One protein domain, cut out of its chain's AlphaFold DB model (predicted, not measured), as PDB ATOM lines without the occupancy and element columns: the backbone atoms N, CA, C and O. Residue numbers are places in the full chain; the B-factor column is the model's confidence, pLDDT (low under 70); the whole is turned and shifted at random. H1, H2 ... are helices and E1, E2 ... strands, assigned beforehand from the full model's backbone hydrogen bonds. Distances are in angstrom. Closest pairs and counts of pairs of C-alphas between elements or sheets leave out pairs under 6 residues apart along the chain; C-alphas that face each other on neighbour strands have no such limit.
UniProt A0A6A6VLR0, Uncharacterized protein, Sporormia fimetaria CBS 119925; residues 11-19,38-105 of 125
ATOM      1  N   GLU A  11     213.440 181.328  78.505       88.12
ATOM      2  CA  GLU A  11     213.750 180.793  77.166       88.12
ATOM      3  C   GLU A  11     215.040 179.966  77.160       88.12
ATOM      4  O   GLU A  11     215.116 178.936  76.491       88.12
ATOM      5  N   SER A  12     216.033 180.382  77.949       89.56
ATOM      6  CA  SER A  12     217.270 179.626  78.149       89.56
ATOM      7  C   SER A  12     217.002 178.233  78.715       89.56
ATOM      8  O   SER A  12     217.575 177.282  78.207       89.56
ATOM      9  N   LEU A  13     216.080 178.086  79.674       90.62
ATOM     10  CA  LEU A  13     215.727 176.785  80.260       90.62
ATOM     11  C   LEU A  13     215.152 175.828  79.211       90.62
ATOM     12  O   LEU A  13     215.544 174.664  79.157       90.62
ATOM     13  N   PHE A  14     214.263 176.316  78.339       91.94
ATOM     14  CA  PHE A  14     213.724 175.495  77.251       91.94
ATOM     15  C   PHE A  14     214.809 175.070  76.262       91.94
ATOM     16  O   PHE A  14     214.774 173.940  75.778       91.94
ATOM     17  N   ARG A  15     215.761 175.960  75.955       91.38
ATOM     18  CA  ARG A  15     216.894 175.636  75.079       91.38
ATOM     19  C   ARG A  15     217.818 174.610  75.720       91.38
ATOM     20  O   ARG A  15     218.046 173.583  75.101       91.38
ATOM     21  N   THR A  16     218.244 174.827  76.962       91.06
ATOM     22  CA  THR A  16     219.080 173.883  77.719       91.06
ATOM     23  C   THR A  16     218.450 172.497  77.758       91.06
ATOM     24  O   THR A  16     219.108 171.511  77.448       91.06
ATOM     25  N   PHE A  17     217.153 172.408  78.064       92.25
ATOM     26  CA  PHE A  17     216.460 171.124  78.094       92.25
ATOM     27  C   PHE A  17     216.357 170.465  76.726       92.25
ATOM     28  O   PHE A  17     216.546 169.258  76.613       92.25
ATOM     29  N   LYS A  18     216.062 171.247  75.684       90.75
ATOM     30  CA  LYS A  18     216.003 170.728  74.319       90.75
ATOM     31  C   LYS A  18     217.366 170.198  73.879       90.75
ATOM     32  O   LYS A  18     217.424 169.081  73.385       90.75
ATOM     33  N   ASP A  19     218.430 170.964  74.098       91.00
ATOM     34  CA  ASP A  19     219.800 170.588  73.739       91.00
ATOM     35  C   ASP A  19     220.239 169.338  74.529       91.00
ATOM     36  O   ASP A  19     220.832 168.415  73.972       91.00
ATOM     37  N   PRO A  38     218.448 172.227  92.725       90.38
ATOM     38  CA  PRO A  38     218.075 172.889  91.487       90.38
ATOM     39  C   PRO A  38     217.089 174.024  91.776       90.38
ATOM     40  O   PRO A  38     216.136 173.885  92.542       90.38
ATOM     41  N   ALA A  39     217.258 175.153  91.092       92.25
ATOM     42  CA  ALA A  39     216.302 176.257  91.176       92.25
ATOM     43  C   ALA A  39     215.056 176.027  90.303       92.25
ATOM     44  O   ALA A  39     214.000 176.604  90.572       92.25
ATOM     45  N   HIS A  40     215.171 175.197  89.260       93.75
ATOM     46  CA  HIS A  40     214.127 174.993  88.261       93.75
ATOM     47  C   HIS A  40     213.931 173.514  87.932       93.75
ATOM     48  O   HIS A  40     214.877 172.726  87.925       93.75
ATOM     49  N   VAL A  41     212.691 173.165  87.606       95.38
ATOM     50  CA  VAL A  41     212.304 171.846  87.102       95.38
ATOM     51  C   VAL A  41     211.497 172.027  85.824       95.38
ATOM     52  O   VAL A  41     210.682 172.942  85.721       95.38
ATOM     53  N   ILE A  42     211.703 171.148  84.852       96.06
ATOM     54  CA  ILE A  42     210.929 171.101  83.617       96.06
ATOM     55  C   ILE A  42     209.993 169.906  83.661       96.06
ATOM     56  O   ILE A  42     210.423 168.779  83.877       96.06
ATOM     57  N   GLN A  43     208.707 170.145  83.443       97.06
ATOM     58  CA  GLN A  43     207.729 169.083  83.250       97.06
ATOM     59  C   GLN A  43     207.504 168.878  81.757       97.06
ATOM     60  O   GLN A  43     207.268 169.845  81.036       97.06
ATOM     61  N   VAL A  44     207.501 167.623  81.319       96.19
ATOM     62  CA  VAL A  44     207.070 167.224  79.980       96.19
ATOM     63  C   VAL A  44     205.797 166.405  80.109       96.19
ATOM     64  O   VAL A  44     205.792 165.308  80.674       96.19
ATOM     65  N   VAL A  45     204.712 166.944  79.572       95.56
ATOM     66  CA  VAL A  45     203.446 166.241  79.399       95.56
ATOM     67  C   VAL A  45     203.390 165.726  77.972       95.56
ATOM     68  O   VAL A  45     203.647 166.477  77.036       95.56
ATOM     69  N   LYS A  46     203.030 164.458  77.806       95.44
ATOM     70  CA  LYS A  46     202.768 163.829  76.513       95.44
ATOM     71  C   LYS A  46     201.319 163.378  76.481       95.44
ATOM     72  O   LYS A  46     200.866 162.709  77.408       95.44
ATOM     73  N   GLN A  47     200.611 163.712  75.414       95.12
ATOM     74  CA  GLN A  47     199.199 163.398  75.244       95.12
ATOM     75  C   GLN A  47     198.932 162.934  73.811       95.12
ATOM     76  O   GLN A  47     199.555 163.422  72.862       95.12
ATOM     77  N   VAL A  48     197.983 162.018  73.636       93.81
ATOM     78  CA  VAL A  48     197.406 161.749  72.312       93.81
ATOM     79  C   VAL A  48     196.553 162.950  71.901       93.81
ATOM     80  O   VAL A  48     195.848 163.526  72.729       93.81
ATOM     81  N   ASN A  49     196.595 163.355  70.635       87.56
ATOM     82  CA  ASN A  49     195.789 164.478  70.157       87.56
ATOM     83  C   ASN A  49     194.288 164.230  70.422       87.56
ATOM     84  O   ASN A  49     193.752 163.220  69.971       87.56
ATOM     85  N   PHE A  50     193.634 165.135  71.163       83.25
ATOM     86  CA  PHE A  50     192.256 164.986  71.673       83.25
ATOM     87  C   PHE A  50     191.993 163.702  72.484       83.25
ATOM     88  O   PHE A  50     190.851 163.273  72.623       83.25
ATOM     89  N   GLY A  51     193.044 163.079  73.011       88.38
ATOM     90  CA  GLY A  51     192.985 161.804  73.713       88.38
ATOM     91  C   GLY A  51     193.575 161.872  75.122       88.38
ATOM     92  O   GLY A  51     193.829 162.964  75.641       88.38
ATOM     93  N   PRO A  52     193.787 160.705  75.756       92.12
ATOM     94  CA  PRO A  52     194.311 160.626  77.111       92.12
ATOM     95  C   PRO A  52     195.764 161.107  77.201       92.12
ATOM     96  O   PRO A  52     196.527 161.098  76.228       92.12
ATOM     97  N   LEU A  53     196.144 161.503  78.415       93.19
ATOM     98  CA  LEU A  53     197.523 161.787  78.788       93.19
ATOM     99  C   LEU A  53     198.322 160.477  78.794       93.19
ATOM    100  O   LEU A  53     197.950 159.529  79.477       93.19
ATOM    101  N   GLU A  54     199.405 160.423  78.018       94.25
ATOM    102  CA  GLU A  54     200.283 159.249  77.928       94.25
ATOM    103  C   GLU A  54     201.335 159.255  79.039       94.25
ATOM    104  O   GLU A  54     201.637 158.215  79.612       94.25
ATOM    105  N   SER A  55     201.926 160.416  79.336       93.81
ATOM    106  CA  SER A  55     202.946 160.516  80.381       93.81
ATOM    107  C   SER A  55     203.089 161.928  80.922       93.81
ATOM    108  O   SER A  55     202.895 162.908  80.198       93.81
ATOM    109  N   LYS A  56     203.537 162.022  82.171       95.31
ATOM    110  CA  LYS A  56     203.982 163.257  82.807       95.31
ATOM    111  C   LYS A  56     205.320 162.980  83.486       95.31
ATOM    112  O   LYS A  56     205.393 162.103  84.339       95.31
ATOM    113  N   ARG A  57     206.370 163.680  83.064       95.38
ATOM    114  CA  ARG A  57     207.748 163.471  83.535       95.38
ATOM    115  C   ARG A  57     208.341 164.790  83.994       95.38
ATOM    116  O   ARG A  57     207.968 165.830  83.452       95.38
ATOM    117  N   TYR A  58     209.248 164.748  84.961       95.31
ATOM    118  CA  TYR A  58     209.830 165.941  85.569       95.31
ATOM    119  C   TYR A  58     211.345 165.858  85.578       95.31
ATOM    120  O   TYR A  58     211.905 164.819  85.903       95.31
ATOM    121  N   PHE A  59     211.999 166.966  85.257       94.75
ATOM    122  CA  PHE A  59     213.438 167.034  85.075       94.75
ATOM    123  C   PHE A  59     214.008 168.220  85.847       94.75
ATOM    124  O   PHE A  59     213.779 169.374  85.483       94.75
ATOM    125  N   ALA A  60     214.730 167.944  86.926       94.00
ATOM    126  CA  ALA A  60     215.496 168.941  87.661       94.00
ATOM    127  C   ALA A  60     216.651 169.457  86.797       94.00
ATOM    128  O   ALA A  60     217.437 168.655  86.298       94.00
ATOM    129  N   VAL A  61     216.751 170.779  86.630       92.38
ATOM    130  CA  VAL A  61     217.778 171.418  85.794       92.38
ATOM    131  C   VAL A  61     218.970 171.829  86.661       92.38
ATOM    132  O   VAL A  61     218.843 172.705  87.519       92.38
ATOM    133  N   ASN A  62     220.127 171.221  86.405       87.94
ATOM    134  CA  ASN A  62     221.390 171.422  87.113       87.94
ATOM    135  C   ASN A  62     222.479 171.873  86.130       87.94
ATOM    136  O   ASN A  62     223.282 171.071  85.655       87.94
ATOM    137  N   GLY A  63     222.508 173.169  85.814       84.88
ATOM    138  CA  GLY A  63     223.381 173.679  84.754       84.88
ATOM    139  C   GLY A  63     222.941 173.124  83.400       84.88
ATOM    140  O   GLY A  63     221.801 173.351  83.003       84.88
ATOM    141  N   ASP A  64     223.824 172.377  82.736       85.88
ATOM    142  CA  ASP A  64     223.562 171.760  81.426       85.88
ATOM    143  C   ASP A  64     223.027 170.318  81.528       85.88
ATOM    144  O   ASP A  64     222.670 169.698  80.522       85.88
ATOM    145  N   GLU A  65     222.946 169.766  82.741       87.94
ATOM    146  CA  GLU A  65     222.398 168.437  82.988       87.94
ATOM    147  C   GLU A  65     220.968 168.516  83.517       87.94
ATOM    148  O   GLU A  65     220.626 169.365  84.342       87.94
ATOM    149  N   CYS A  66     220.127 167.589  83.064       90.50
ATOM    150  CA  CYS A  66     218.796 167.392  83.614       90.50
ATOM    151  C   CYS A  66     218.686 165.991  84.226       90.50
ATOM    152  O   CYS A  66     219.104 165.008  83.613       90.50
ATOM    153  N   VAL A  67     218.110 165.905  85.426       91.50
ATOM    154  CA  VAL A  67     217.902 164.645  86.159       91.50
ATOM    155  C   VAL A  67     216.411 164.413  86.322       91.50
ATOM    156  O   VAL A  67     215.694 165.304  86.782       91.50
ATOM    157  N   GLU A  68     215.934 163.230  85.947       92.94
ATOM    158  CA  GLU A  68     214.526 162.887  86.123       92.94
ATOM    159  C   GLU A  68     214.187 162.665  87.602       92.94
ATOM    160  O   GLU A  68     214.898 161.959  88.321       92.94
ATOM    161  N   VAL A  69     213.090 163.276  88.044       92.38
ATOM    162  CA  VAL A  69     212.605 163.254  89.428       92.38
ATOM    163  C   VAL A  69     211.109 162.941  89.475       92.38
ATOM    164  O   VAL A  69     210.379 163.122  88.500       92.38
ATOM    165  N   GLU A  70     210.633 162.488  90.631       92.19
ATOM    166  CA  GLU A  70     209.207 162.255  90.861       92.19
ATOM    167  C   GLU A  70     208.438 163.556  91.124       92.19
ATOM    168  O   GLU A  70     208.967 164.509  91.693       92.19
ATOM    169  N   GLU A  71     207.133 163.561  90.831       92.12
ATOM    170  CA  GLU A  71     206.235 164.661  91.218       92.12
ATOM    171  C   GLU A  71     206.260 164.919  92.729       92.12
ATOM    172  O   GLU A  71     206.275 166.065  93.176       92.12
ATOM    173  N   LYS A  72     206.325 163.846  93.526       88.88
ATOM    174  CA  LYS A  72     206.413 163.927  94.986       88.88
ATOM    175  C   LYS A  72     207.634 164.730  95.438       88.88
ATOM    176  O   LYS A  72     207.511 165.562  96.333       88.88
ATOM    177  N   TRP A  73     208.772 164.558  94.764       90.19
ATOM    178  CA  TRP A  73     209.995 165.299  95.062       90.19
ATOM    179  C   TRP A  73     209.820 166.808  94.832       90.19
ATOM    180  O   TRP A  73     210.294 167.609  95.638       90.19
ATOM    181  N   LEU A  74     209.084 167.218  93.790       91.69
ATOM    182  CA  LEU A  74     208.772 168.634  93.544       91.69
ATOM    183  C   LEU A  74     207.942 169.230  94.688       91.69
ATOM    184  O   LEU A  74     208.209 170.352  95.123       91.69
ATOM    185  N   ILE A  75     206.943 168.484  95.164       88.75
ATOM    186  CA  ILE A  75     206.052 168.905  96.255       88.75
ATOM    187  C   ILE A  75     206.852 169.064  97.550       88.75
ATOM    188  O   ILE A  75     206.778 170.108  98.198       88.75
ATOM    189  N   GLU A  76     207.663 168.063  97.894       88.06
ATOM    190  CA  GLU A  76     208.509 168.067  99.095       88.06
ATOM    191  C   GLU A  76     209.546 169.200  99.080       88.06
ATOM    192  O   GLU A  76     209.895 169.732 100.133       88.06
ATOM    193  N   ASN A  77     209.989 169.622  97.891       88.81
ATOM    194  CA  ASN A  77     210.959 170.702  97.716       88.81
ATOM    195  C   ASN A  77     210.333 172.065  97.365       88.81
ATOM    196  O   ASN A  77     211.067 173.000  97.043       88.81
ATOM    197  N   ASN A  78     209.006 172.217  97.482       89.56
ATOM    198  CA  ASN A  78     208.284 173.486  97.309       89.56
ATOM    199  C   ASN A  78     208.480 174.136  95.919       89.56
ATOM    200  O   ASN A  78     208.689 175.349  95.797       89.56
ATOM    201  N   PHE A  79     208.415 173.321  94.865       91.81
ATOM    202  CA  PHE A  79     208.374 173.798  93.483       91.81
ATOM    203  C   PHE A  79     206.962 174.227  93.080       91.81
ATOM    204  O   PHE A  79     205.987 173.525  93.346       91.81
ATOM    205  N   GLN A  80     206.850 175.348  92.369       91.38
ATOM    206  CA  GLN A  80     205.578 175.850  91.844       91.38
ATOM    207  C   GLN A  80     205.638 176.016  90.328       91.38
ATOM    208  O   GLN A  80     206.650 176.480  89.801       91.38
ATOM    209  N   LYS A  81     204.550 175.650  89.635       91.94
ATOM    210  CA  LYS A  81     204.421 175.827  88.184       91.94
ATOM    211  C   LYS A  81     204.396 177.320  87.865       91.94
ATOM    212  O   LYS A  81     203.563 178.056  88.387       91.94
ATOM    213  N   LEU A  82     205.285 177.755  86.983       90.19
ATOM    214  CA  LEU A  82     205.284 179.105  86.439       90.19
ATOM    215  C   LEU A  82     204.305 179.206  85.267       90.19
ATOM    216  O   LEU A  82     204.028 178.224  84.576       90.19
ATOM    217  N   ASN A  83     203.866 180.426  84.955       89.19
ATOM    218  CA  ASN A  83     203.192 180.726  83.688       89.19
ATOM    219  C   ASN A  83     204.208 180.831  82.528       89.19
ATOM    220  O   ASN A  83     204.273 181.831  81.815       89.19
ATOM    221  N   ALA A  84     205.070 179.822  82.404       89.81
ATOM    222  CA  ALA A  84     206.092 179.705  81.377       89.81
ATOM    223  C   ALA A  84     206.018 178.293  80.797       89.81
ATOM    224  O   ALA A  84     206.403 177.319  81.448       89.81
ATOM    225  N   PHE A  85     205.497 178.195  79.575       93.12
ATOM    226  CA  PHE A  85     205.261 176.922  78.909       93.12
ATOM    227  C   PHE A  85     205.479 177.011  77.398       93.12
ATOM    228  O   PHE A  85     205.393 178.087  76.799       93.12
ATOM    229  N   LYS A  86     205.745 175.861  76.779       93.62
ATOM    230  CA  LYS A  86     205.781 175.678  75.327       93.62
ATOM    231  C   LYS A  86     204.999 174.440  74.933       93.62
ATOM    232  O   LYS A  86     205.092 173.409  75.587       93.62
ATOM    233  N   ASN A  87     204.282 174.548  73.825       93.06
ATOM    234  CA  ASN A  87     203.468 173.476  73.279       93.06
ATOM    235  C   ASN A  87     204.024 173.029  71.931       93.06
ATOM    236  O   ASN A  87     204.351 173.861  71.085       93.06
ATOM    237  N   PHE A  88     204.091 171.720  71.722       92.25
ATOM    238  CA  PHE A  88     204.563 171.108  70.488       92.25
ATOM    239  C   PHE A  88     203.554 170.072  70.015       92.25
ATOM    240  O   PHE A  88     203.020 169.294  70.802       92.25
ATOM    241  N   LYS A  89     203.316 170.031  68.707       93.50
ATOM    242  CA  LYS A  89     202.441 169.046  68.080       93.50
ATOM    243  C   LYS A  89     203.241 168.227  67.082       93.50
ATOM    244  O   LYS A  89     204.015 168.775  66.302       93.50
ATOM    245  N   CYS A  90     203.038 166.918  67.102       91.56
ATOM    246  CA  CYS A  90     203.544 166.007  66.093       91.56
ATOM    247  C   CYS A  90     202.356 165.373  65.369       91.56
ATOM    248  O   CYS A  90     201.733 164.447  65.890       91.56
ATOM    249  N   ASP A  91     202.042 165.873  64.173       92.50
ATOM    250  CA  ASP A  91     200.894 165.400  63.390       92.50
ATOM    251  C   ASP A  91     201.072 163.962  62.898       92.50
ATOM    252  O   ASP A  91     200.152 163.160  63.019       92.50
ATOM    253  N   VAL A  92     202.281 163.606  62.442       95.12
ATOM    254  CA  VAL A  92     202.626 162.251  61.958       95.12
ATOM    255  C   VAL A  92     202.290 161.180  62.994       95.12
ATOM    256  O   VAL A  92     201.820 160.096  62.668       95.12
ATOM    257  N   HIS A  93     202.516 161.507  64.261       92.00
ATOM    258  CA  HIS A  93     202.306 160.600  65.373       92.00
ATOM    259  C   HIS A  93     201.001 160.905  66.132       92.00
ATOM    260  O   HIS A  93     200.679 160.177  67.065       92.00
ATOM    261  N   SER A  94     200.238 161.936  65.760       93.38
ATOM    262  CA  SER A  94     199.046 162.400  66.484       93.38
ATOM    263  C   SER A  94     199.293 162.612  67.989       93.38
ATOM    264  O   SER A  94     198.518 162.171  68.841       93.38
ATOM    265  N   ARG A  95     200.410 163.266  68.336       94.38
ATOM    266  CA  ARG A  95     200.791 163.561  69.729       94.38
ATOM    267  C   ARG A  95     200.951 165.052  69.981       94.38
ATOM    268  O   ARG A  95     201.380 165.801  69.103       94.38
ATOM    269  N   PHE A  96     200.642 165.449  71.205       94.50
ATOM    270  CA  PHE A  96     200.853 166.782  71.743       94.50
ATOM    271  C   PHE A  96     201.799 166.709  72.939       94.50
ATOM    272  O   PHE A  96     201.741 165.765  73.731       94.50
ATOM    273  N   PHE A  97     202.670 167.702  73.053       94.06
ATOM    274  CA  PHE A  97     203.620 167.833  74.141       94.06
ATOM    275  C   PHE A  97     203.503 169.224  74.753       94.06
ATOM    276  O   PHE A  97     203.589 170.216  74.031       94.06
ATOM    277  N   GLU A  98     203.359 169.295  76.070       94.56
ATOM    278  CA  GLU A  98     203.443 170.541  76.833       94.56
ATOM    279  C   GLU A  98     204.706 170.486  77.693       94.56
ATOM    280  O   GLU A  98     204.941 169.517  78.418       94.56
ATOM    281  N   VAL A  99     205.535 171.518  77.588       95.62
ATOM    282  CA  VAL A  99     206.761 171.683  78.363       95.62
ATOM    283  C   VAL A  99     206.562 172.862  79.299       95.62
ATOM    284  O   VAL A  99     206.431 173.991  78.834       95.62
ATOM    285  N   ASN A 100     206.543 172.612  80.606       96.50
ATOM    286  CA  ASN A 100     206.305 173.624  81.635       96.50
ATOM    287  C   ASN A 100     207.534 173.848  82.501       96.50
ATOM    288  O   ASN A 100     208.277 172.907  82.767       96.50
ATOM    289  N   VAL A 101     207.685 175.064  83.019       94.88
ATOM    290  CA  VAL A 101     208.727 175.397  83.996       94.88
ATOM    291  C   VAL A 101     208.130 175.479  85.395       94.88
ATOM    292  O   VAL A 101     207.089 176.096  85.609       94.88
ATOM    293  N   TYR A 102     208.822 174.881  86.352       94.44
ATOM    294  CA  TYR A 102     208.594 175.018  87.780       94.44
ATOM    295  C   TYR A 102     209.796 175.718  88.415       94.44
ATOM    296  O   TYR A 102     210.931 175.493  87.992       94.44
ATOM    297  N   GLN A 103     209.562 176.529  89.443       92.69
ATOM    298  CA  GLN A 103     210.616 177.206  90.204       92.69
ATOM    299  C   GLN A 103     210.531 176.853  91.685       92.69
ATOM    300  O   GLN A 103     209.437 176.795  92.255       92.69
ATOM    301  N   LYS A 104     211.694 176.634  92.302       90.56
ATOM    302  CA  LYS A 104     211.815 176.419  93.742       90.56
ATOM    303  C   LYS A 104     211.557 177.730  94.474       90.56
ATOM    304  O   LYS A 104     212.282 178.706  94.275       90.56
ATOM    305  N   TYR A 105     210.555 177.760  95.345       83.06
ATOM    306  CA  TYR A 105     210.321 178.924  96.197       83.06
ATOM    307  C   TYR A 105     211.145 178.820  97.486       83.06
ATOM    308  O   TYR A 105     211.038 177.802  98.183       83.06
TER     309      TYR A 105
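This is residues 11 to 19 and 38 to 105 of the 125 residues of an uncharacterized protein of Sporormia fimetaria CBS 119925 (UniProt A0A6A6VLR0). One strongly twisted sheet of five long and short strands has a short helix on each face: H1 over one, H2 over the other, near one end of the sheet. The edge strand E4 bends sharply on its way along E5. The printed part has 77 residues, in the order H1 E1 E2 E3 H2 E4 E5; the sheet order is E3 E2 E1 E5 E4, antiparallel throughout. The class is mixed, helices and strands; the whole is compact, with a radius of gyration of the C-alphas of 12.7 A and spans of 36 by 25 by 21 A.

E1, residues 40 to 48, is 26.6 A long and begins at C-alpha 40 (214.127, 174.993, 88.261). E2 is residues 53 to 62, 27.1 A; E3, residues 65 to 69, 12.8 A. E5, residues 95 to 104, is 29.4 A long and ends at C-alpha 104 (211.815, 176.419, 93.742). E4, residues 79 to 90, 28.9 A, bends by 73 degrees at Asn 83. H1 is residues 11 to 19, 12.3 A; H2, residues 71 to 76, 8.9 A.

E1 and E5 are antiparallel, with N 45 and O 98 2.8 A apart. E1, E2 and E3 form a meander, each strand the antiparallel neighbour of the one before; N 44 and O 57 are 2.8 A apart, N 60 and O 67 2.8 A. In the hairpin of E4 and E5, N 88 and O 97 are 2.8 A apart. H1 is on the sheet; its closest C-alphas to E3 are Phe 17 and Cys 66, 7.1 A. H2 is on the opposite face, at a height over the sheet of 8.8 A. In both helices every O i to N i+4 pair is within hydrogen-bond range.

The farthest C-alphas, Val 92 and Tyr 105, are 38.9 A apart. Residues 20 to 37 are not printed; C-alphas 19 and 38 are 18.0 A apart across the cut. The links printed whole are tight. Mean pLDDT of the printed part is 92.0, and no printed residue is under 70.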